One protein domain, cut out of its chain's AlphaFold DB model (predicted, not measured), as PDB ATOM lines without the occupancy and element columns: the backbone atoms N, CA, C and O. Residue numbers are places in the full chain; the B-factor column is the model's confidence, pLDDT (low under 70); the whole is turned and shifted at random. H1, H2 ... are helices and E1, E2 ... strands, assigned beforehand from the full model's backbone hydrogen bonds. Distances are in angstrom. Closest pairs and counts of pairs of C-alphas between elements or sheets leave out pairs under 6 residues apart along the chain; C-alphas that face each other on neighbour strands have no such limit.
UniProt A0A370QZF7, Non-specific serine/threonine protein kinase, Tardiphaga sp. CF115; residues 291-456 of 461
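Overview. This is residues 291 to 456 of the 461 residues of the protein "Non-specific serine/threonine protein kinase" of Tardiphaga sp. CF115 (UniProt A0A370QZF7). One twisted sheet of five strands has two long helices, H2 and H3, packed over one face; its other face has no named helix over it. The small helix H1 packs on H3, away from the sheet, and a long link, residues 303 to 319, runs past the E1 edge to the beginning of H2. The printed part has 166 residues, with three named helices and five named strands in the order H1 H2 E1 E2 E3 E4 E5 H3; the sheet's order is E1 E2 E3 E4 E5, antiparallel throughout, and the class is mixed, helices and strands. The whole is compact, with a radius of gyration of the C-alphas of 15.5 A and spans of 45 by 34 by 28 A.

Arrangement. The strands E1 (residues 350 to 353), E2 (residues 361 to 366), E3 (residues 378 to 388), E4 (residues 393 to 402) and E5 (residues 416 to 421) form a meander, each the antiparallel neighbour of the one before. N 351 and O 365 of the hairpin E1 and E2 are 2.8 A apart, within hydrogen-bond range, as are N 364 and O 380 of E2 and E3, 2.8 A, N 383 and O 397 of E3 and E4, 2.9 A, and N 396 and O 418 of E4 and E5, 2.8 A. H2 (residues 320 to 343) and H3 (residues 424 to 444) are on one face of this sheet, two layers in all. H3, at a height over the sheet of 8.1 A, is over E3 and E4 and runs along the strands, at 19 degrees to E4 on the local plane; the closest C-alphas of H3 and E4 are those of Phe 438 and Ala 400, 6.7 A. H2, at 7.6 A, is over E3 and runs slantwise to the strands, at 39 degrees to E3 on the local plane. H2 touches H3 with residues 332 to 340 alone, the closest C-alphas being those of Ser 336 and His 428, 6.0 A, at a steep tilt of 54 degrees, the same way. H1 (residues 292 to 302) is not on the sheet; it touches H3, at residues 433 to 440 of H3 alone, with the C-alphas of Gly 292 and Asn 433 closest, 5.3 A. H1 and H2 are apart. Every O i to N i+4 pair is within hydrogen-bond range in H3, against 6 of 7 in H1 and 19 of 20 in H2.

Along the chain. E3 is 31.6 A long and E4 30.8 A, E2 16.2 A, E5 13.6 A and E1 9.6 A. H2 is 32.7 A long, H3 30.4 A and H1 15.9 A. C-alpha 292, where H1 begins, is at (146.913, 120.329, 142.392), and C-alpha 444, where H3 ends, at (139.936, 134.718, 136.518).

Size, cuts and confidence. The two C-alphas farthest apart are those of Arg 320 and Gln 448, 47.7 A. The printed part has no cut; its long links are H1 to H2, E2 to E3 and E4 to E5. Residues 454 to 455 pair antiparallel with residues 400 to 401 of E4. The mean pLDDT of the printed part is 72.4, and 58 residues are under 70, among them residues 291 to 323 and 446 to 452.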
ATOM      1  N   GLN A 291     146.539 117.014 139.773       45.38
ATOM      2  CA  GLN A 291     146.317 118.326 139.133       45.38
ATOM      3  C   GLN A 291     146.524 119.534 140.067       45.38
ATOM      4  O   GLN A 291     146.818 120.632 139.580       45.38
ATOM      5  N   GLY A 292     146.486 119.342 141.393       46.88
ATOM      6  CA  GLY A 292     146.913 120.329 142.392       46.88
ATOM      7  C   GLY A 292     148.307 120.924 142.132       46.88
ATOM      8  O   GLY A 292     148.523 122.110 142.376       46.88
ATOM      9  N   HIS A 293     149.242 120.170 141.540       47.44
ATOM     10  CA  HIS A 293     150.542 120.711 141.119       47.44
ATOM     11  C   HIS A 293     150.426 121.762 139.997       47.44
ATOM     12  O   HIS A 293     151.192 122.728 139.992       47.44
ATOM     13  N   SER A 294     149.449 121.635 139.091       57.19
ATOM     14  CA  SER A 294     149.198 122.625 138.031       57.19
ATOM     15  C   SER A 294     148.572 123.911 138.588       57.19
ATOM     16  O   SER A 294     149.026 125.008 138.261       57.19
ATOM     17  N   LEU A 295     147.602 123.782 139.504       63.28
ATOM     18  CA  LEU A 295     146.973 124.891 140.232       63.28
ATOM     19  C   LEU A 295     148.017 125.714 141.001       63.28
ATOM     20  O   LEU A 295     148.103 126.935 140.839       63.28
ATOM     21  N   LYS A 296     148.885 125.030 141.761       68.19
ATOM     22  CA  LYS A 296     150.011 125.640 142.484       68.19
ATOM     23  C   LYS A 296     150.908 126.464 141.560       68.19
ATOM     24  O   LYS A 296     151.272 127.585 141.917       68.19
ATOM     25  N   GLN A 297     151.241 125.960 140.369       60.19
ATOM     26  CA  GLN A 297     152.056 126.692 139.391       60.19
ATOM     27  C   GLN A 297     151.330 127.918 138.812       60.19
ATOM     28  O   GLN A 297     151.923 128.999 138.775       60.19
ATOM     29  N   ARG A 298     150.050 127.795 138.417       64.38
ATOM     30  CA  ARG A 298     149.261 128.918 137.865       64.38
ATOM     31  C   ARG A 298     149.157 130.087 138.846       64.38
ATOM     32  O   ARG A 298     149.467 131.220 138.476       64.38
ATOM     33  N   VAL A 299     148.806 129.808 140.102       59.94
ATOM     34  CA  VAL A 299     148.699 130.836 141.150       59.94
ATOM     35  C   VAL A 299     150.074 131.416 141.502       59.94
ATOM     36  O   VAL A 299     150.220 132.636 141.587       59.94
ATOM     37  N   THR A 300     151.114 130.581 141.639       60.34
ATOM     38  CA  THR A 300     152.462 131.050 142.023       60.34
ATOM     39  C   THR A 300     153.062 132.011 140.994       60.34
ATOM     40  O   THR A 300     153.634 133.033 141.380       60.34
ATOM     41  N   ASN A 301     152.860 131.752 139.697       53.06
ATOM     42  CA  ASN A 301     153.329 132.625 138.615       53.06
ATOM     43  C   ASN A 301     152.703 134.034 138.649       53.06
ATOM     44  O   ASN A 301     153.317 134.983 138.163       53.06
ATOM     45  N   ARG A 302     151.508 134.197 139.235       60.12
ATOM     46  CA  ARG A 302     150.784 135.479 139.301       60.12
ATOM     47  C   ARG A 302     151.105 136.315 140.552       60.12
ATOM     48  O   ARG A 302     150.944 137.530 140.516       60.12
ATOM     49  N   THR A 303     151.601 135.718 141.642       46.28
ATOM     50  CA  THR A 303     151.740 136.405 142.953       46.28
ATOM     51  C   THR A 303     153.187 136.651 143.402       46.28
ATOM     52  O   THR A 303     153.493 136.763 144.597       46.28
ATOM     53  N   VAL A 304     154.129 136.795 142.468       43.28
ATOM     54  CA  VAL A 304     155.507 137.201 142.810       43.28
ATOM     55  C   VAL A 304     155.537 138.595 143.486       43.28
ATOM     56  O   VAL A 304     156.422 138.857 144.299       43.28
ATOM     57  N   ALA A 305     154.500 139.424 143.306       38.09
ATOM     58  CA  ALA A 305     154.481 140.849 143.653       38.09
ATOM     59  C   ALA A 305     154.206 141.286 145.126       38.09
ATOM     60  O   ALA A 305     154.692 142.354 145.488       38.09
ATOM     61  N   ALA A 306     153.510 140.534 146.009       34.44
ATOM     62  CA  ALA A 306     153.199 141.018 147.388       34.44
ATOM     63  C   ALA A 306     153.015 139.931 148.486       34.44
ATOM     64  O   ALA A 306     152.685 138.787 148.183       34.44
ATOM     65  N   LYS A 307     153.249 140.286 149.769       28.91
ATOM     66  CA  LYS A 307     153.289 139.445 151.009       28.91
ATOM     67  C   LYS A 307     153.014 140.333 152.258       28.91
ATOM     68  O   LYS A 307     153.202 141.535 152.123       28.91
ATOM     69  N   ALA A 308     152.611 139.936 153.485       29.03
ATOM     70  CA  ALA A 308     152.176 138.703 154.205       29.03
ATOM     71  C   ALA A 308     151.165 139.144 155.339       29.03
ATOM     72  O   ALA A 308     150.763 140.302 155.315       29.03
ATOM     73  N   GLN A 309     150.657 138.407 156.354       25.31
ATOM     74  CA  GLN A 309     151.006 137.120 156.996       25.31
ATOM     75  C   GLN A 309     149.765 136.389 157.623       25.31
ATOM     76  O   GLN A 309     148.969 135.866 156.849       25.31
ATOM     77  N   THR A 310     149.625 136.296 158.967       24.03
ATOM     78  CA  THR A 310     148.673 135.464 159.791       24.03
ATOM     79  C   THR A 310     148.243 136.252 161.084       24.03
ATOM     80  O   THR A 310     148.370 137.476 160.995       24.03
ATOM     81  N   PRO A 311     147.768 135.752 162.282       38.16
ATOM     82  CA  PRO A 311     147.370 134.426 162.840       38.16
ATOM     83  C   PRO A 311     145.870 134.397 163.335       38.16
ATOM     84  O   PRO A 311     145.023 134.586 162.465       38.16
ATOM     85  N   GLN A 312     145.337 134.109 164.559       27.31
ATOM     86  CA  GLN A 312     145.780 133.483 165.844       27.31
ATOM     87  C   GLN A 312     144.675 132.576 166.513       27.31
ATOM     88  O   GLN A 312     144.196 131.675 165.828       27.31
ATOM     89  N   MET A 313     144.318 132.676 167.806       28.36
ATOM     90  CA  MET A 313     143.658 131.607 168.620       28.36
ATOM     91  C   MET A 313     142.592 132.174 169.613       28.36
ATOM     92  O   MET A 313     142.686 133.358 169.920       28.36
ATOM     93  N   LEU A 314     141.618 131.476 170.246       40.97
ATOM     94  CA  LEU A 314     140.858 130.199 170.085       40.97
ATOM     95  C   LEU A 314     139.648 130.221 171.089       40.97
ATOM     96  O   LEU A 314     139.226 131.312 171.479       40.97
ATOM     97  N   HIS A 315     139.157 129.065 171.581       41.53
ATOM     98  CA  HIS A 315     138.328 128.896 172.801       41.53
ATOM     99  C   HIS A 315     137.857 127.423 172.990       41.53
ATOM    100  O   HIS A 315     138.397 126.531 172.338       41.53
ATOM    101  N   ASP A 316     136.917 127.181 173.920       35.12
ATOM    102  CA  ASP A 316     136.659 125.913 174.652       35.12
ATOM    103  C   ASP A 316     135.221 125.897 175.242       35.12
ATOM    104  O   ASP A 316     134.709 126.987 175.494       35.12
ATOM    105  N   GLN A 317     134.529 124.788 175.586       42.66
ATOM    106  CA  GLN A 317     134.625 123.319 175.347       42.66
ATOM    107  C   GLN A 317     133.309 122.667 175.897       42.66
ATOM    108  O   GLN A 317     132.424 123.399 176.332       42.66
ATOM    109  N   ASP A 318     133.255 121.330 176.032       42.22
ATOM    110  CA  ASP A 318     132.558 120.591 177.120       42.22
ATOM    111  C   ASP A 318     131.059 120.237 176.951       42.22
ATOM    112  O   ASP A 318     130.217 120.785 177.653       42.22
ATOM    113  N   ASP A 319     130.603 119.267 176.140       54.84
ATOM    114  CA  ASP A 319     131.081 118.625 174.889       54.84
ATOM    115  C   ASP A 319     132.558 118.159 174.781       54.84
ATOM    116  O   ASP A 319     133.217 118.404 173.783       54.84
ATOM    117  N   ARG A 320     133.164 117.515 175.794       54.59
ATOM    118  CA  ARG A 320     134.645 117.342 175.794       54.59
ATOM    119  C   ARG A 320     135.226 116.573 174.609       54.59
ATOM    120  O   ARG A 320     136.031 117.138 173.883       54.59
ATOM    121  N   ALA A 321     134.896 115.297 174.427       57.34
ATOM    122  CA  ALA A 321     135.607 114.458 173.454       57.34
ATOM    123  C   ALA A 321     135.353 114.885 171.998       57.34
ATOM    124  O   ALA A 321     136.283 114.920 171.191       57.34
ATOM    125  N   LEU A 322     134.106 115.248 171.686       64.38
ATOM    126  CA  LEU A 322     133.687 115.625 170.345       64.38
ATOM    127  C   LEU A 322     134.115 117.065 170.015       64.38
ATOM    128  O   LEU A 322     134.720 117.245 168.963       64.38
ATOM    129  N   GLU A 323     133.932 118.072 170.888       67.94
ATOM    130  CA  GLU A 323     134.548 119.396 170.661       67.94
ATOM    131  C   GLU A 323     136.071 119.348 170.681       67.94
ATOM    132  O   GLU A 323     136.659 120.072 169.895       67.94
ATOM    133  N   ILE A 324     136.751 118.499 171.465       72.06
ATOM    134  CA  ILE A 324     138.209 118.328 171.313       72.06
ATOM    135  C   ILE A 324     138.534 117.795 169.913       72.06
ATOM    136  O   ILE A 324     139.374 118.389 169.249       72.06
ATOM    137  N   LEU A 325     137.845 116.761 169.411       73.06
ATOM    138  CA  LEU A 325     138.074 116.248 168.054       73.06
ATOM    139  C   LEU A 325     137.805 117.319 166.984       73.06
ATOM    140  O   LEU A 325     138.686 117.623 166.178       73.06
ATOM    141  N   LYS A 326     136.614 117.929 167.006       77.00
ATOM    142  CA  LYS A 326     136.204 119.032 166.124       77.00
ATOM    143  C   LYS A 326     137.212 120.179 166.167       77.00
ATOM    144  O   LYS A 326     137.628 120.664 165.120       77.00
ATOM    145  N   ARG A 327     137.637 120.602 167.361       76.44
ATOM    146  CA  ARG A 327     138.577 121.708 167.590       76.44
ATOM    147  C   ARG A 327     140.008 121.341 167.257       76.44
ATOM    148  O   ARG A 327     140.735 122.236 166.847       76.44
ATOM    149  N   ASP A 328     140.434 120.093 167.380       82.31
ATOM    150  CA  ASP A 328     141.766 119.654 166.966       82.31
ATOM    151  C   ASP A 328     141.854 119.531 165.450       82.31
ATOM    152  O   ASP A 328     142.850 119.979 164.880       82.31
ATOM    153  N   ILE A 329     140.799 119.040 164.790       82.88
ATOM    154  CA  ILE A 329     140.659 119.053 163.328       82.88
ATOM    155  C   ILE A 329     140.547 120.497 162.827       82.88
ATOM    156  O   ILE A 329     141.311 120.894 161.954       82.88
ATOM    157  N   LEU A 330     139.694 121.342 163.409       83.50
ATOM    158  CA  LEU A 330     139.551 122.747 163.009       83.50
ATOM    159  C   LEU A 330     140.806 123.570 163.340       83.50
ATOM    160  O   LEU A 330     141.213 124.408 162.542       83.50
ATOM    161  N   SER A 331     141.496 123.297 164.451       83.88
ATOM    162  CA  SER A 331     142.815 123.880 164.742       83.88
ATOM    163  C   SER A 331     143.887 123.343 163.804       83.88
ATOM    164  O   SER A 331     144.804 124.084 163.469       83.88
ATOM    165  N   PHE A 332     143.796 122.087 163.359       86.75
ATOM    166  CA  PHE A 332     144.670 121.535 162.331       86.75
ATOM    167  C   PHE A 332     144.432 122.237 160.995       86.75
ATOM    168  O   PHE A 332     145.381 122.777 160.449       86.75
ATOM    169  N   LEU A 333     143.189 122.348 160.528       85.62
ATOM    170  CA  LEU A 333     142.810 123.085 159.319       85.62
ATOM    171  C   LEU A 333     143.235 124.564 159.396       85.62
ATOM    172  O   LEU A 333     143.792 125.098 158.442       85.62
ATOM    173  N   VAL A 334     143.077 125.217 160.552       85.56
ATOM    174  CA  VAL A 334     143.528 126.600 160.799       85.56
ATOM    175  C   VAL A 334     145.058 126.727 160.869       85.56
ATOM    176  O   VAL A 334     145.600 127.752 160.445       85.56
ATOM    177  N   ARG A 335     145.779 125.719 161.383       85.44
ATOM    178  CA  ARG A 335     147.250 125.649 161.311       85.44
ATOM    179  C   ARG A 335     147.699 125.421 159.868       85.44
ATOM    180  O   ARG A 335     148.538 126.178 159.401       85.44
ATOM    181  N   SER A 336     147.095 124.479 159.152       85.12
ATOM    182  CA  SER A 336     147.377 124.149 157.753       85.12
ATOM    183  C   SER A 336     147.120 125.339 156.829       85.12
ATOM    184  O   SER A 336     148.023 125.728 156.104       85.12
ATOM    185  N   ALA A 337     145.986 126.039 156.939       85.19
ATOM    186  CA  ALA A 337     145.719 127.268 156.180       85.19
ATOM    187  C   ALA A 337     146.768 128.380 156.415       85.19
ATOM    188  O   ALA A 337     147.008 129.214 155.540       85.19
ATOM    189  N   ARG A 338     147.418 128.405 157.590       85.31
ATOM    190  CA  ARG A 338     148.562 129.291 157.873       85.31
ATOM    191  C   ARG A 338     149.878 128.731 157.338       85.31
ATOM    192  O   ARG A 338     150.672 129.522 156.844       85.31
ATOM    193  N   ALA A 339     150.081 127.419 157.431       83.62
ATOM    194  CA  ALA A 339     151.261 126.685 156.978       83.62
ATOM    195  C   ALA A 339     151.415 126.782 155.451       83.62
ATOM    196  O   ALA A 339     152.388 127.366 154.979       83.62
ATOM    197  N   ILE A 340     150.360 126.427 154.709       83.00
ATOM    198  CA  ILE A 340     150.187 126.620 153.259       83.00
ATOM    199  C   ILE A 340     150.543 128.059 152.851       83.00
ATOM    200  O   ILE A 340     151.249 128.286 151.869       83.00
ATOM    201  N   ARG A 341     150.110 129.057 153.641       82.88
ATOM    202  CA  ARG A 341     150.454 130.467 153.408       82.88
ATOM    203  C   ARG A 341     151.898 130.826 153.782       82.88
ATOM    204  O   ARG A 341     152.458 131.727 153.161       82.88
ATOM    205  N   SER A 342     152.514 130.233 154.799       79.56
ATOM    206  CA  SER A 342     153.932 130.491 155.101       79.56
ATOM    207  C   SER A 342     154.870 129.812 154.105       79.56
ATOM    208  O   SER A 342     155.883 130.404 153.745       79.56
ATOM    209  N   GLU A 343     154.508 128.618 153.643       79.94
ATOM    210  CA  GLU A 343     155.272 127.798 152.705       79.94
ATOM    211  C   GLU A 343     155.177 128.367 151.290       79.94
ATOM    212  O   GLU A 343     156.208 128.661 150.683       79.94
ATOM    213  N   ASN A 344     153.964 128.658 150.797       74.44
ATOM    214  CA  ASN A 344     153.816 129.436 149.574       74.44
ATOM    215  C   ASN A 344     153.586 130.923 149.859       74.44
ATOM    216  O   ASN A 344     152.471 131.412 150.075       74.44
ATOM    217  N   SER A 345     154.677 131.686 149.752       69.50
ATOM    218  CA  SER A 345     154.632 133.144 149.846       69.50
ATOM    219  C   SER A 345     153.741 133.807 148.780       69.50
ATOM    220  O   SER A 345     153.337 134.951 148.985       69.50
ATOM    221  N   ALA A 346     153.411 133.102 147.690       70.62
ATOM    222  CA  ALA A 346     152.598 133.540 146.556       70.62
ATOM    223  C   ALA A 346     151.068 133.405 146.765       70.62
ATOM    224  O   ALA A 346     150.299 133.427 145.805       70.62
ATOM    225  N   LEU A 347     150.597 133.314 148.008       72.81
ATOM    226  CA  LEU A 347     149.196 133.564 148.369       72.81
ATOM    227  C   LEU A 347     149.055 134.961 149.021       72.81
ATOM    228  O   LEU A 347     150.026 135.471 149.585       72.81
ATOM    229  N   PRO A 348     147.891 135.637 148.996       72.94
ATOM    230  CA  PRO A 348     147.711 136.905 149.719       72.94
ATOM    231  C   PRO A 348     147.790 136.732 151.253       72.94
ATOM    232  O   PRO A 348     147.752 135.603 151.745       72.94
ATOM    233  N   PRO A 349     147.932 137.809 152.050       74.69
ATOM    234  CA  PRO A 349     147.864 137.741 153.516       74.69
ATOM    235  C   PRO A 349     146.580 137.055 154.005       74.69
ATOM    236  O   PRO A 349     145.493 137.427 153.558       74.69
ATOM    237  N   VAL A 350     146.693 136.089 154.927       82.19
ATOM    238  CA  VAL A 350     145.551 135.282 155.387       82.19
ATOM    239  C   VAL A 350     145.092 135.693 156.785       82.19
ATOM    240  O   VAL A 350     145.837 135.625 157.763       82.19
ATOM    241  N   LYS A 351     143.824 136.088 156.899       85.12
ATOM    242  CA  LYS A 351     143.150 136.337 158.176       85.12
ATOM    243  C   LYS A 351     142.144 135.225 158.443       85.12
ATOM    244  O   LYS A 351     141.203 135.034 157.678       85.12
ATOM    245  N   ILE A 352     142.312 134.527 159.563       85.75
ATOM    246  CA  ILE A 352     141.370 133.492 159.998       85.75
ATOM    247  C   ILE A 352     140.200 134.145 160.743       85.75
ATOM    248  O   ILE A 352     140.394 134.873 161.718       85.75
ATOM    249  N   LEU A 353     138.978 133.883 160.284       81.81
ATOM    250  CA  LEU A 353     137.727 134.372 160.855       81.81
ATOM    251  C   LEU A 353     137.048 133.246 161.647       81.81
ATOM    252  O   LEU A 353     136.279 132.466 161.096       81.81
ATOM    253  N   GLN A 354     137.296 133.190 162.957       69.06
ATOM    254  CA  GLN A 354     136.707 132.194 163.876       69.06
ATOM    255  C   GLN A 354     135.247 132.496 164.287       69.06
ATOM    256  O   GLN A 354     134.716 131.874 165.196       69.06
ATOM    257  N   ARG A 355     134.600 133.496 163.671       60.53
ATOM    258  CA  ARG A 355     133.181 133.829 163.890       60.53
ATOM    259  C   ARG A 355     132.486 133.983 162.541       60.53
ATOM    260  O   ARG A 355     132.526 135.061 161.937       60.53
ATOM    261  N   VAL A 356     131.861 132.905 162.097       62.97
ATOM    262  CA  VAL A 356     131.058 132.770 160.873       62.97
ATOM    263  C   VAL A 356     129.657 132.240 161.257       62.97
ATOM    264  O   VAL A 356     129.490 131.858 162.412       62.97
ATOM    265  N   PRO A 357     128.628 132.306 160.386       53.94
ATOM    266  CA  PRO A 357     127.239 132.009 160.778       53.94
ATOM    267  C   PRO A 357     126.940 130.526 161.023       53.94
ATOM    268  O   PRO A 357     125.931 130.210 161.640       53.94
ATOM    269  N   THR A 358     127.782 129.636 160.500       59.25
ATOM    270  CA  THR A 358     127.644 128.182 160.574       59.25
ATOM    271  C   THR A 358     128.552 127.604 161.656       59.25
ATOM    272  O   THR A 358     129.698 128.041 161.807       59.25
ATOM    273  N   ASP A 359     128.067 126.594 162.379       62.69
ATOM    274  CA  ASP A 359     128.890 125.825 163.317       62.69
ATOM    275  C   ASP A 359     130.049 125.109 162.610       62.69
ATOM    276  O   ASP A 359     130.048 124.924 161.389       62.69
ATOM    277  N   LEU A 360     131.076 124.744 163.388       76.50
ATOM    278  CA  LEU A 360     132.259 123.984 162.941       76.50
ATOM    279  C   LEU A 360     132.950 124.561 161.696       76.50
ATOM    280  O   LEU A 360     133.564 123.848 160.901       76.50
ATOM    281  N   SER A 361     132.841 125.876 161.525       82.44
ATOM    282  CA  SER A 361     133.282 126.575 160.330       82.44
ATOM    283  C   SER A 361     134.293 127.669 160.656       82.44
ATOM    284  O   SER A 361     134.274 128.271 161.732       82.44
ATOM    285  N   PHE A 362     135.163 127.981 159.700       86.06
ATOM    286  CA  PHE A 362     136.050 129.137 159.781       86.06
ATOM    287  C   PHE A 362     136.208 129.810 158.419       86.06
ATOM    288  O   PHE A 362     136.246 129.162 157.375       86.06
ATOM    289  N   GLY A 363     136.305 131.139 158.430       87.12
ATOM    290  CA  GLY A 363     136.610 131.905 157.227       87.12
ATOM    291  C   GLY A 363     138.119 132.019 157.008       87.12
ATOM    292  O   GLY A 363     138.841 132.469 157.897       87.12
ATOM    293  N   ILE A 364     138.589 131.679 155.816       89.00
ATOM    294  CA  ILE A 364     139.921 131.996 155.303       89.00
ATOM    295  C   ILE A 364     139.774 133.270 154.467       89.00
ATOM    296  O   ILE A 364     139.365 133.225 153.308       89.00
ATOM    297  N   GLN A 365     140.041 134.427 155.076       88.81
ATOM    298  CA  GLN A 365     139.957 135.717 154.393       88.81
ATOM    299  C   GLN A 365     141.319 136.119 153.828       88.81
ATOM    300  O   GLN A 365     142.231 136.481 154.575       88.81
ATOM    301  N   PHE A 366     141.413 136.124 152.503       86.94
ATOM    302  CA  PHE A 366     142.483 136.760 151.751       86.94
ATOM    303  C   PHE A 366     142.101 138.214 151.488       86.94
ATOM    304  O   PHE A 366     141.038 138.503 150.932       86.94
ATOM    305  N   LYS A 367     142.961 139.143 151.906       82.12
ATOM    306  CA  LYS A 367     142.748 140.569 151.649       82.12
ATOM    307  C   LYS A 367     143.247 140.972 150.268       82.12
ATOM    308  O   LYS A 367     144.376 140.639 149.898       82.12
ATOM    309  N   ALA A 368     142.436 141.756 149.559       78.19
ATOM    310  CA  ALA A 368     142.939 142.561 148.455       78.19
ATOM    311  C   ALA A 368     144.000 143.533 148.985       78.19
ATOM    312  O   ALA A 368     143.860 144.101 150.072       78.19
ATOM    313  N   ALA A 369     145.073 143.719 148.223       69.06
ATOM    314  CA  ALA A 369     146.119 144.683 148.534       69.06
ATOM    315  C   ALA A 369     146.772 145.161 147.228       69.06
ATOM    316  O   ALA A 369     146.863 144.369 146.288       69.06
ATOM    317  N   PRO A 370     147.243 146.419 147.140       61.88
ATOM    318  CA  PRO A 370     147.932 146.910 145.950       61.88
ATOM    319  C   PRO A 370     149.122 146.012 145.584       61.88
ATOM    320  O   PRO A 370     149.981 145.748 146.423       61.88
ATOM    321  N   GLY A 371     149.153 145.518 144.342       61.72
ATOM    322  CA  GLY A 371     150.178 144.579 143.869       61.72
ATOM    323  C   GLY A 371     150.032 143.133 144.370       61.72
ATOM    324  O   GLY A 371     150.965 142.350 144.217       61.72
ATOM    325  N   SER A 372     148.903 142.753 144.977       65.75
ATOM    326  CA  SER A 372     148.596 141.353 145.302       65.75
ATOM    327  C   SER A 372     147.876 140.642 144.150       65.75
ATOM    328  O   SER A 372     147.424 141.261 143.193       65.75
ATOM    329  N   ALA A 373     147.768 139.318 144.262       66.19
ATOM    330  CA  ALA A 373     147.077 138.452 143.311       66.19
ATOM    331  C   ALA A 373     145.552 138.621 143.242       66.19
ATOM    332  O   ALA A 373     144.940 137.962 142.410       66.19
ATOM    333  N   LEU A 374     144.934 139.411 144.126       74.56
ATOM    334  CA  LEU A 374     143.482 139.573 144.184       74.56
ATOM    335  C   LEU A 374     143.096 141.055 144.195       74.56
ATOM    336  O   LEU A 374     143.448 141.792 145.118       74.56
ATOM    337  N   GLU A 375     142.297 141.458 143.208       77.62
ATOM    338  CA  GLU A 375     141.704 142.800 143.116       77.62
ATOM    339  C   GLU A 375     140.647 143.054 144.204       77.62
ATOM    340  O   GLU A 375     140.383 144.195 144.585       77.62
ATOM    341  N   ARG A 376     140.019 141.983 144.709       81.31
ATOM    342  CA  ARG A 376     138.891 142.020 145.649       81.31
ATOM    343  C   ARG A 376     139.110 141.030 146.791       81.31
ATOM    344  O   ARG A 376     139.703 139.974 146.602       81.31
ATOM    345  N   ASP A 377     138.608 141.368 147.979       86.44
ATOM    346  CA  ASP A 377     138.635 140.473 149.142       86.44
ATOM    347  C   ASP A 377     137.964 139.133 148.811       86.44
ATOM    348  O   ASP A 377     136.776 139.108 148.483       86.44
ATOM    349  N   LEU A 378     138.694 138.032 148.983       88.00
ATOM    350  CA  LEU A 378     138.166 136.674 148.886       88.00
ATOM    351  C   LEU A 378     138.021 136.112 150.298       88.00
ATOM    352  O   LEU A 378     138.968 136.128 151.084       88.00
ATOM    353  N   THR A 379     136.840 135.611 150.649       89.31
ATOM    354  CA  THR A 379     136.654 134.852 151.895       89.31
ATOM    355  C   THR A 379     136.137 133.464 151.566       89.31
ATOM    356  O   THR A 379     134.981 133.332 151.176       89.31
ATOM    357  N   ILE A 380     136.986 132.448 151.729       89.75
ATOM    358  CA  ILE A 380     136.577 131.041 151.676       89.75
ATOM    359  C   ILE A 380     135.969 130.698 153.037       89.75
ATOM    360  O   ILE A 380     136.624 130.887 154.059       89.75
ATOM    361  N   LEU A 381     134.730 130.226 153.075       88.38
ATOM    362  CA  LEU A 381     134.141 129.588 154.244       88.38
ATOM    363  C   LEU A 381     134.434 128.090 154.149       88.38
ATOM    364  O   LEU A 381     134.001 127.453 153.194       88.38
ATOM    365  N   VAL A 382     135.162 127.550 155.124       88.69
ATOM    366  CA  VAL A 382     135.395 126.108 155.281       88.69
ATOM    367  C   VAL A 382     134.504 125.606 156.410       88.69
ATOM    368  O   VAL A 382     134.492 126.221 157.479       88.69
ATOM    369  N   THR A 383     133.792 124.502 156.190       86.88
ATOM    370  CA  THR A 383     132.830 123.907 157.133       86.88
ATOM    371  C   THR A 383     133.117 122.419 157.315       86.88
ATOM    372  O   THR A 383     133.252 121.694 156.332       86.88
ATOM    373  N   LEU A 384     133.210 121.973 158.569       86.69
ATOM    374  CA  LEU A 384     133.501 120.592 158.960       86.69
ATOM    375  C   LEU A 384     132.233 119.876 159.450       86.69
ATOM    376  O   LEU A 384     131.547 120.366 160.342       86.69
ATOM    377  N   GLU A 385     131.977 118.677 158.935       86.31
ATOM    378  CA  GLU A 385     130.995 117.725 159.461       86.31
ATOM    379  C   GLU A 385     131.754 116.516 160.033       86.31
ATOM    380  O   GLU A 385     132.660 115.991 159.384       86.31
ATOM    381  N   ILE A 386     131.399 116.059 161.237       82.06
ATOM    382  CA  ILE A 386     131.894 114.786 161.783       82.06
ATOM    383  C   ILE A 386     130.845 113.717 161.479       82.06
ATOM    384  O   ILE A 386     129.699 113.865 161.899       82.06
ATOM    385  N   LEU A 387     131.235 112.658 160.769       79.69
ATOM    386  CA  LEU A 387     130.342 111.559 160.390       79.69
ATOM    387  C   LEU A 387     130.360 110.431 161.418       79.69
ATOM    388  O   LEU A 387     129.317 109.952 161.844       79.69
ATOM    389  N   ASP A 388     131.561 110.032 161.835       78.12
ATOM    390  CA  ASP A 388     131.780 109.041 162.884       78.12
ATOM    391  C   ASP A 388     132.934 109.527 163.768       78.12
ATOM    392  O   ASP A 388     134.065 109.711 163.311       78.12
ATOM    393  N   ASN A 389     132.638 109.770 165.045       77.38
ATOM    394  CA  ASN A 389     133.605 110.273 166.020       77.38
ATOM    395  C   ASN A 389     134.676 109.229 166.395       77.38
ATOM    396  O   ASN A 389     135.799 109.608 166.720       77.38
ATOM    397  N   ALA A 390     134.347 107.935 166.358       73.62
ATOM    398  CA  ALA A 390     135.270 106.854 166.697       73.62
ATOM    399  C   ALA A 390     136.199 106.536 165.518       73.62
ATOM    400  O   ALA A 390     137.417 106.521 165.679       73.62
ATOM    401  N   ALA A 391     135.642 106.371 164.315       70.00
ATOM    402  CA  ALA A 391     136.422 106.164 163.091       70.00
ATOM    403  C   ALA A 391     137.105 107.446 162.573       70.00
ATOM    404  O   ALA A 391     137.862 107.402 161.605       70.00
ATOM    405  N   ARG A 392     136.835 108.599 163.208       81.94
ATOM    406  CA  ARG A 392     137.275 109.944 162.793       81.94
ATOM    407  C   ARG A 392     136.886 110.267 161.343       81.94
ATOM    408  O   ARG A 392     137.615 110.983 160.656       81.94
ATOM    409  N   ALA A 393     135.763 109.727 160.873       79.88
ATOM    410  CA  ALA A 393     135.249 109.999 159.539       79.88
ATOM    411  C   ALA A 393     134.658 111.409 159.484       79.88
ATOM    412  O   ALA A 393     133.889 111.794 160.372       79.88
ATOM    413  N   ILE A 394     135.015 112.174 158.456       86.12
ATOM    414  CA  ILE A 394     134.632 113.580 158.312       86.12
ATOM    415  C   ILE A 394     134.260 113.931 156.872       86.12
ATOM    416  O   ILE A 394     134.786 113.355 155.919       86.12
ATOM    417  N   THR A 395     133.423 114.958 156.741       85.69
ATOM    418  CA  THR A 395     133.235 115.708 155.497       85.69
ATOM    419  C   THR A 395     133.788 117.117 155.680       85.69
ATOM    420  O   THR A 395     133.595 117.725 156.736       85.69
ATOM    421  N   ILE A 396     134.430 117.680 154.655       87.44
ATOM    422  CA  ILE A 396     134.797 119.098 154.633       87.44
ATOM    423  C   ILE A 396     134.248 119.760 153.370       87.44
ATOM    424  O   ILE A 396     134.544 119.369 152.240       87.44
ATOM    425  N   TYR A 397     133.447 120.793 153.599       89.06
ATOM    426  CA  TYR A 397     132.805 121.620 152.590       89.06
ATOM    427  C   TYR A 397     133.528 122.959 152.477       89.06
ATOM    428  O   TYR A 397     134.078 123.464 153.463       89.06
ATOM    429  N   ALA A 398     133.485 123.569 151.294       89.94
ATOM    430  CA  ALA A 398     133.928 124.942 151.127       89.94
ATOM    431  C   ALA A 398     133.163 125.679 150.025       89.94
ATOM    432  O   ALA A 398     132.855 125.133 148.970       89.94
ATOM    433  N   CYS A 399     132.919 126.962 150.264       88.88
ATOM    434  CA  CYS A 399     132.462 127.928 149.269       88.88
ATOM    435  C   CYS A 399     133.214 129.243 149.496       88.88
ATOM    436  O   CYS A 399     133.655 129.516 150.614       88.88
ATOM    437  N   ALA A 400     133.375 130.079 148.472       89.25
ATOM    438  CA  ALA A 400     134.081 131.350 148.623       89.25
ATOM    439  C   ALA A 400     133.255 132.542 148.149       89.25
ATOM    440  O   ALA A 400     132.432 132.421 147.250       89.25
ATOM    441  N   ARG A 401     133.461 133.708 148.764       87.62
ATOM    442  CA  ARG A 401     132.719 134.940 148.467       87.62
ATOM    443  C   ARG A 401     133.662 136.068 148.073       87.62
ATOM    444  O   ARG A 401     134.609 136.360 148.809       87.62
ATOM    445  N   ILE A 402     133.365 136.723 146.952       85.12
ATOM    446  CA  ILE A 402     134.138 137.853 146.420       85.12
ATOM    447  C   ILE A 402     133.555 139.179 146.923       85.12
ATOM    448  O   ILE A 402     132.348 139.409 146.875       85.12
ATOM    449  N   GLY A 403     134.417 140.097 147.362       73.00
ATOM    450  CA  GLY A 403     134.039 141.464 147.735       73.00
ATOM    451  C   GLY A 403     133.629 141.657 149.199       73.00
ATOM    452  O   GLY A 403     133.078 142.709 149.534       73.00
ATOM    453  N   GLY A 404     133.921 140.678 150.061       66.31
ATOM    454  CA  GLY A 404     133.707 140.739 151.509       66.31
ATOM    455  C   GLY A 404     132.639 139.775 152.039       66.31
ATOM    456  O   GLY A 404     131.702 139.382 151.343       66.31
ATOM    457  N   PHE A 405     132.798 139.391 153.307       68.19
ATOM    458  CA  PHE A 405     131.955 138.406 153.981       68.19
ATOM    459  C   PHE A 405     130.819 139.074 154.765       68.19
ATOM    460  O   PHE A 405     131.063 139.720 155.786       68.19
ATOM    461  N   ASP A 406     129.588 138.897 154.288       70.31
ATOM    462  CA  ASP A 406     128.366 139.274 154.999       70.31
ATOM    463  C   ASP A 406     127.854 138.060 155.789       70.31
ATOM    464  O   ASP A 406     127.830 136.951 155.264       70.31
ATOM    465  N   ARG A 407     127.460 138.259 157.052       65.88
ATOM    466  CA  ARG A 407     126.910 137.195 157.910       65.88
ATOM    467  C   ARG A 407     125.402 136.999 157.754       65.88
ATOM    468  O   ARG A 407     124.882 136.020 158.274       65.88
ATOM    469  N   THR A 408     124.708 137.931 157.106       65.50
ATOM    470  CA  THR A 408     123.253 137.873 156.888       65.50
ATOM    471  C   THR A 408     122.870 137.052 155.658       65.50
ATOM    472  O   THR A 408     121.730 136.608 155.547       65.50
ATOM    473  N   ILE A 409     123.826 136.815 154.756       66.06
ATOM    474  CA  ILE A 409     123.652 136.010 153.548       66.06
ATOM    475  C   ILE A 409     124.167 134.595 153.855       66.06
ATOM    476  O   ILE A 409     125.366 134.448 154.112       66.06
ATOM    477  N   PRO A 410     123.309 133.558 153.850       68.44
ATOM    478  CA  PRO A 410     123.755 132.191 154.090       68.44
ATOM    479  C   PRO A 410     124.695 131.718 152.966       68.44
ATOM    480  O   PRO A 410     124.549 132.156 151.818       68.44
ATOM    481  N   PRO A 411     125.657 130.826 153.267       75.31
ATOM    482  CA  PRO A 411     126.448 130.176 152.232       75.31
ATOM    483  C   PRO A 411     125.561 129.277 151.353       75.31
ATOM    484  O   PRO A 411     124.603 128.686 151.860       75.31
ATOM    485  N   PRO A 412     125.862 129.144 150.051       80.06
ATOM    486  CA  PRO A 412     125.219 128.150 149.204       80.06
ATOM    487  C   PRO A 412     125.625 126.735 149.630       80.06
ATOM    488  O   PRO A 412     126.737 126.510 150.117       80.06
ATOM    489  N   THR A 413     124.752 125.761 149.375       73.75
ATOM    490  CA  THR A 413     125.124 124.344 149.428       73.75
ATOM    491  C   THR A 413     126.273 124.087 148.450       73.75
ATOM    492  O   THR A 413     126.228 124.533 147.304       73.75
ATOM    493  N   SER A 414     127.299 123.370 148.903       78.00
ATOM    494  CA  SER A 414     128.458 122.963 148.104       78.00
ATOM    495  C   SER A 414     128.606 121.446 148.147       78.00
ATOM    496  O   SER A 414     128.207 120.806 149.121       78.00
ATOM    497  N   GLU A 415     129.186 120.869 147.096       78.12
ATOM    498  CA  GLU A 415     129.744 119.519 147.179       78.12
ATOM    499  C   GLU A 415     131.004 119.555 148.068       78.12
ATOM    500  O   GLU A 415     131.688 120.586 148.127       78.12
ATOM    501  N   PRO A 416     131.305 118.480 148.813       84.31
ATOM    502  CA  PRO A 416     132.468 118.454 149.687       84.31
ATOM    503  C   PRO A 416     133.767 118.328 148.885       84.31
ATOM    504  O   PRO A 416     133.823 117.601 147.897       84.31
ATOM    505  N   PHE A 417     134.831 118.994 149.340       84.81
ATOM    506  CA  PHE A 417     136.171 118.854 148.747       84.81
ATOM    507  C   PHE A 417     137.016 117.776 149.447       84.81
ATOM    508  O   PHE A 417     138.078 117.402 148.952       84.81
ATOM    509  N   PHE A 418     136.564 117.290 150.607       84.94
ATOM    510  CA  PHE A 418     137.138 116.142 151.307       84.94
ATOM    511  C   PHE A 418     136.025 115.319 151.961       84.94
ATOM    512  O   PHE A 418     135.122 115.877 152.587       84.94
ATOM    513  N   LEU A 419     136.112 113.997 151.836       84.25
ATOM    514  CA  LEU A 419     135.200 113.025 152.430       84.25
ATOM    515  C   LEU A 419     135.999 111.736 152.651       84.25
ATOM    516  O   LEU A 419     136.444 111.128 151.683       84.25
ATOM    517  N   GLY A 420     136.247 111.373 153.908       82.62
ATOM    518  CA  GLY A 420     137.216 110.326 154.241       82.62
ATOM    519  C   GLY A 420     137.458 110.198 155.741       82.62
ATOM    520  O   GLY A 420     136.700 110.735 156.556       82.62
ATOM    521  N   THR A 421     138.532 109.508 156.126       83.19
ATOM    522  CA  THR A 421     138.976 109.487 157.533       83.19
ATOM    523  C   THR A 421     139.960 110.618 157.785       83.19
ATOM    524  O   THR A 421     140.811 110.902 156.947       83.19
ATOM    525  N   PHE A 422     139.880 111.287 158.939       83.62
ATOM    526  CA  PHE A 422     140.820 112.363 159.246       83.62
ATOM    527  C   PHE A 422     142.252 111.825 159.384       83.62
ATOM    528  O   PHE A 422     142.654 111.329 160.440       83.62
ATOM    529  N   ASP A 423     143.032 112.018 158.325       81.75
ATOM    530  CA  ASP A 423     144.486 111.988 158.324       81.75
ATOM    531  C   ASP A 423     145.049 113.399 158.107       81.75
ATOM    532  O   ASP A 423     144.513 114.186 157.323       81.75
ATOM    533  N   GLY A 424     146.144 113.730 158.796       80.38
ATOM    534  CA  GLY A 424     146.745 115.060 158.728       80.38
ATOM    535  C   GLY A 424     147.293 115.411 157.341       80.38
ATOM    536  O   GLY A 424     147.064 116.519 156.857       80.38
ATOM    537  N   GLN A 425     147.991 114.486 156.683       77.69
ATOM    538  CA  GLN A 425     148.621 114.727 155.385       77.69
ATOM    539  C   GLN A 425     147.574 114.798 154.266       77.69
ATOM    540  O   GLN A 425     147.605 115.736 153.463       77.69
ATOM    541  N   ALA A 426     146.610 113.872 154.247       75.94
ATOM    542  CA  ALA A 426     145.512 113.884 153.277       75.94
ATOM    543  C   ALA A 426     144.638 115.144 153.433       75.94
ATOM    544  O   ALA A 426     144.452 115.898 152.474       75.94
ATOM    545  N   THR A 427     144.205 115.451 154.662       83.44
ATOM    546  CA  THR A 427     143.369 116.628 154.961       83.44
ATOM    547  C   THR A 427     144.087 117.945 154.647       83.44
ATOM    548  O   THR A 427     143.469 118.880 154.136       83.44
ATOM    549  N   HIS A 428     145.394 118.047 154.927       84.75
ATOM    550  CA  HIS A 428     146.188 119.225 154.556       84.75
ATOM    551  C   HIS A 428     146.244 119.398 153.036       84.75
ATOM    552  O   HIS A 428     145.980 120.492 152.545       84.75
ATOM    553  N   THR A 429     146.541 118.326 152.298       82.50
ATOM    554  CA  THR A 429     146.671 118.356 150.830       82.50
ATOM    555  C   THR A 429     145.346 118.725 150.151       82.50
ATOM    556  O   THR A 429     145.330 119.538 149.226       82.50
ATOM    557  N   ALA A 430     144.219 118.198 150.642       84.06
ATOM    558  CA  ALA A 430     142.889 118.549 150.143       84.06
ATOM    559  C   ALA A 430     142.535 120.023 150.415       84.06
ATOM    560  O   ALA A 430     142.107 120.734 149.504       84.06
ATOM    561  N   LEU A 431     142.777 120.513 151.641       88.88
ATOM    562  CA  LEU A 431     142.575 121.925 151.993       88.88
ATOM    563  C   LEU A 431     143.461 122.850 151.148       88.88
ATOM    564  O   LEU A 431     143.017 123.912 150.719       88.88
ATOM    565  N   GLU A 432     144.708 122.452 150.905       87.88
ATOM    566  CA  GLU A 432     145.650 123.195 150.076       87.88
ATOM    567  C   GLU A 432     145.149 123.326 148.634       87.88
ATOM    568  O   GLU A 432     145.042 124.444 148.127       87.88
ATOM    569  N   ASN A 433     144.785 122.214 147.990       85.25
ATOM    570  CA  ASN A 433     144.258 122.223 146.624       85.25
ATOM    571  C   ASN A 433     142.971 123.064 146.517       85.25
ATOM    572  O   ASN A 433     142.849 123.874 145.599       85.25
ATOM    573  N   CYS A 434     142.068 122.951 147.498       89.38
ATOM    574  CA  CYS A 434     140.851 123.762 147.602       89.38
ATOM    575  C   CYS A 434     141.150 125.273 147.708       89.38
ATOM    576  O   CYS A 434     140.516 126.088 147.035       89.38
ATOM    577  N   ILE A 435     142.155 125.667 148.503       88.62
ATOM    578  CA  ILE A 435     142.594 127.068 148.607       88.62
ATOM    579  C   ILE A 435     143.144 127.583 147.270       88.62
ATOM    580  O   ILE A 435     142.829 128.712 146.891       88.62
ATOM    581  N   TYR A 436     143.945 126.790 146.546       87.62
ATOM    582  CA  TYR A 436     144.459 127.213 145.239       87.62
ATOM    583  C   TYR A 436     143.364 127.323 144.180       87.62
ATOM    584  O   TYR A 436     143.398 128.285 143.420       87.62
ATOM    585  N   ASP A 437     142.390 126.409 144.150       87.31
ATOM    586  CA  ASP A 437     141.258 126.490 143.219       87.31
ATOM    587  C   ASP A 437     140.462 127.789 143.407       87.31
ATOM    588  O   ASP A 437     140.322 128.574 142.470       87.31
ATOM    589  N   PHE A 438     140.039 128.104 144.636       89.31
ATOM    590  CA  PHE A 438     139.311 129.350 144.898       89.31
ATOM    591  C   PHE A 438     140.126 130.621 144.609       89.31
ATOM    592  O   PHE A 438     139.538 131.655 144.288       89.31
ATOM    593  N   VAL A 439     141.458 130.572 144.702       86.62
ATOM    594  CA  VAL A 439     142.329 131.701 144.334       86.62
ATOM    595  C   VAL A 439     142.522 131.807 142.815       86.62
ATOM    596  O   VAL A 439     142.515 132.924 142.307       86.62
ATOM    597  N   ASP A 440     142.630 130.694 142.083       85.69
ATOM    598  CA  ASP A 440     142.683 130.670 140.609       85.69
ATOM    599  C   ASP A 440     141.348 131.171 140.019       85.69
ATOM    600  O   ASP A 440     141.334 132.110 139.222       85.69
ATOM    601  N   GLN A 441     140.213 130.674 140.531       86.00
ATOM    602  CA  GLN A 441     138.874 131.186 140.212       86.00
ATOM    603  C   GLN A 441     138.754 132.700 140.465       86.00
ATOM    604  O   GLN A 441     138.303 133.450 139.597       86.00
ATOM    605  N   ALA A 442     139.179 133.185 141.636       84.56
ATOM    606  CA  ALA A 442     139.106 134.607 141.972       84.56
ATOM    607  C   ALA A 442     140.075 135.488 141.154       84.56
ATOM    608  O   ALA A 442     139.821 136.682 141.018       84.56
ATOM    609  N   GLN A 443     141.147 134.918 140.587       81.38
ATOM    610  CA  GLN A 443     142.045 135.585 139.634       81.38
ATOM    611  C   GLN A 443     141.456 135.677 138.219       81.38
ATOM    612  O   GLN A 443     141.719 136.643 137.509       81.38
ATOM    613  N   GLU A 444     140.663 134.691 137.797       78.19
ATOM    614  CA  GLU A 444     139.936 134.718 136.518       78.19
ATOM    615  C   GLU A 444     138.723 135.672 136.544       78.19
ATOM    616  O   GLU A 444     138.215 136.091 135.501       78.19
ATOM    617  N   THR A 445     138.243 136.032 137.738       70.62
ATOM    618  CA  THR A 445     136.979 136.750 137.936       70.62
ATOM    619  C   THR A 445     137.125 138.271 137.756       70.62
ATOM    620  O   THR A 445     137.281 139.021 138.718       70.62
ATOM    621  N   THR A 446     137.047 138.723 136.499       58.03
ATOM    622  CA  THR A 446     137.200 140.134 136.067       58.03
ATOM    623  C   THR A 446     136.213 141.140 136.696       58.03
ATOM    624  O   THR A 446     135.213 140.772 137.322       58.03
ATOM    625  N   GLU A 447     136.460 142.443 136.476       51.25
ATOM    626  CA  GLU A 447     135.686 143.577 137.017       51.25
ATOM    627  C   GLU A 447     134.157 143.469 136.872       51.25
ATOM    628  O   GLU A 447     133.434 143.941 137.753       51.25
ATOM    629  N   GLN A 448     133.661 142.847 135.794       46.72
ATOM    630  CA  GLN A 448     132.225 142.699 135.506       46.72
ATOM    631  C   GLN A 448     131.492 141.742 136.461       46.72
ATOM    632  O   GLN A 448     130.265 141.705 136.470       46.72
ATOM    633  N   SER A 449     132.221 140.983 137.279       54.53
ATOM    634  CA  SER A 449     131.638 140.161 138.338       54.53
ATOM    635  C   SER A 449     130.888 141.006 139.373       54.53
ATOM    636  O   SER A 449     131.398 142.016 139.870       54.53
ATOM    637  N   GLU A 450     129.687 140.578 139.759       58.53
ATOM    638  CA  GLU A 450     128.943 141.267 140.813       58.53
ATOM    639  C   GLU A 450     129.620 141.088 142.180       58.53
ATOM    640  O   GLU A 450     130.043 139.994 142.577       58.53
ATOM    641  N   LYS A 451     129.723 142.193 142.924       58.16
ATOM    642  CA  LYS A 451     130.279 142.216 144.279       58.16
ATOM    643  C   LYS A 451     129.357 141.435 145.219       58.16
ATOM    644  O   LYS A 451     128.235 141.860 145.475       58.16
ATOM    645  N   GLY A 452     129.857 140.346 145.796       63.53
ATOM    646  CA  GLY A 452     129.064 139.424 146.607       63.53
ATOM    647  C   GLY A 452     128.636 138.148 145.879       63.53
ATOM    648  O   GLY A 452     127.819 137.402 146.420       63.53
ATOM    649  N   SER A 453     129.191 137.880 144.697       78.50
ATOM    650  CA  SER A 453     129.151 136.565 144.053       78.50
ATOM    651  C   SER A 453     129.765 135.473 144.941       78.50
ATOM    652  O   SER A 453     130.689 135.721 145.729       78.50
ATOM    653  N   TRP A 454     129.221 134.261 144.811       84.75
ATOM    654  CA  TRP A 454     129.745 133.040 145.421       84.75
ATOM    655  C   TRP A 454     130.463 132.188 144.371       84.75
ATOM    656  O   TRP A 454     130.017 132.094 143.230       84.75
ATOM    657  N   LEU A 455     131.541 131.541 144.796       87.06
ATOM    658  CA  LEU A 455     132.275 130.500 144.094       87.06
ATOM    659  C   LEU A 455     132.038 129.164 144.811       87.06
ATOM    660  O   LEU A 455     131.945 129.121 146.045       87.06
ATOM    661  N   LEU A 456     132.010 128.078 144.045       86.75
ATOM    662  CA  LEU A 456     131.967 126.690 144.521       86.75
ATOM    663  C   LEU A 456     133.248 125.964 144.070       86.75
ATOM    664  O   LEU A 456     133.902 126.462 143.150       86.75
TER     665      LEU A 456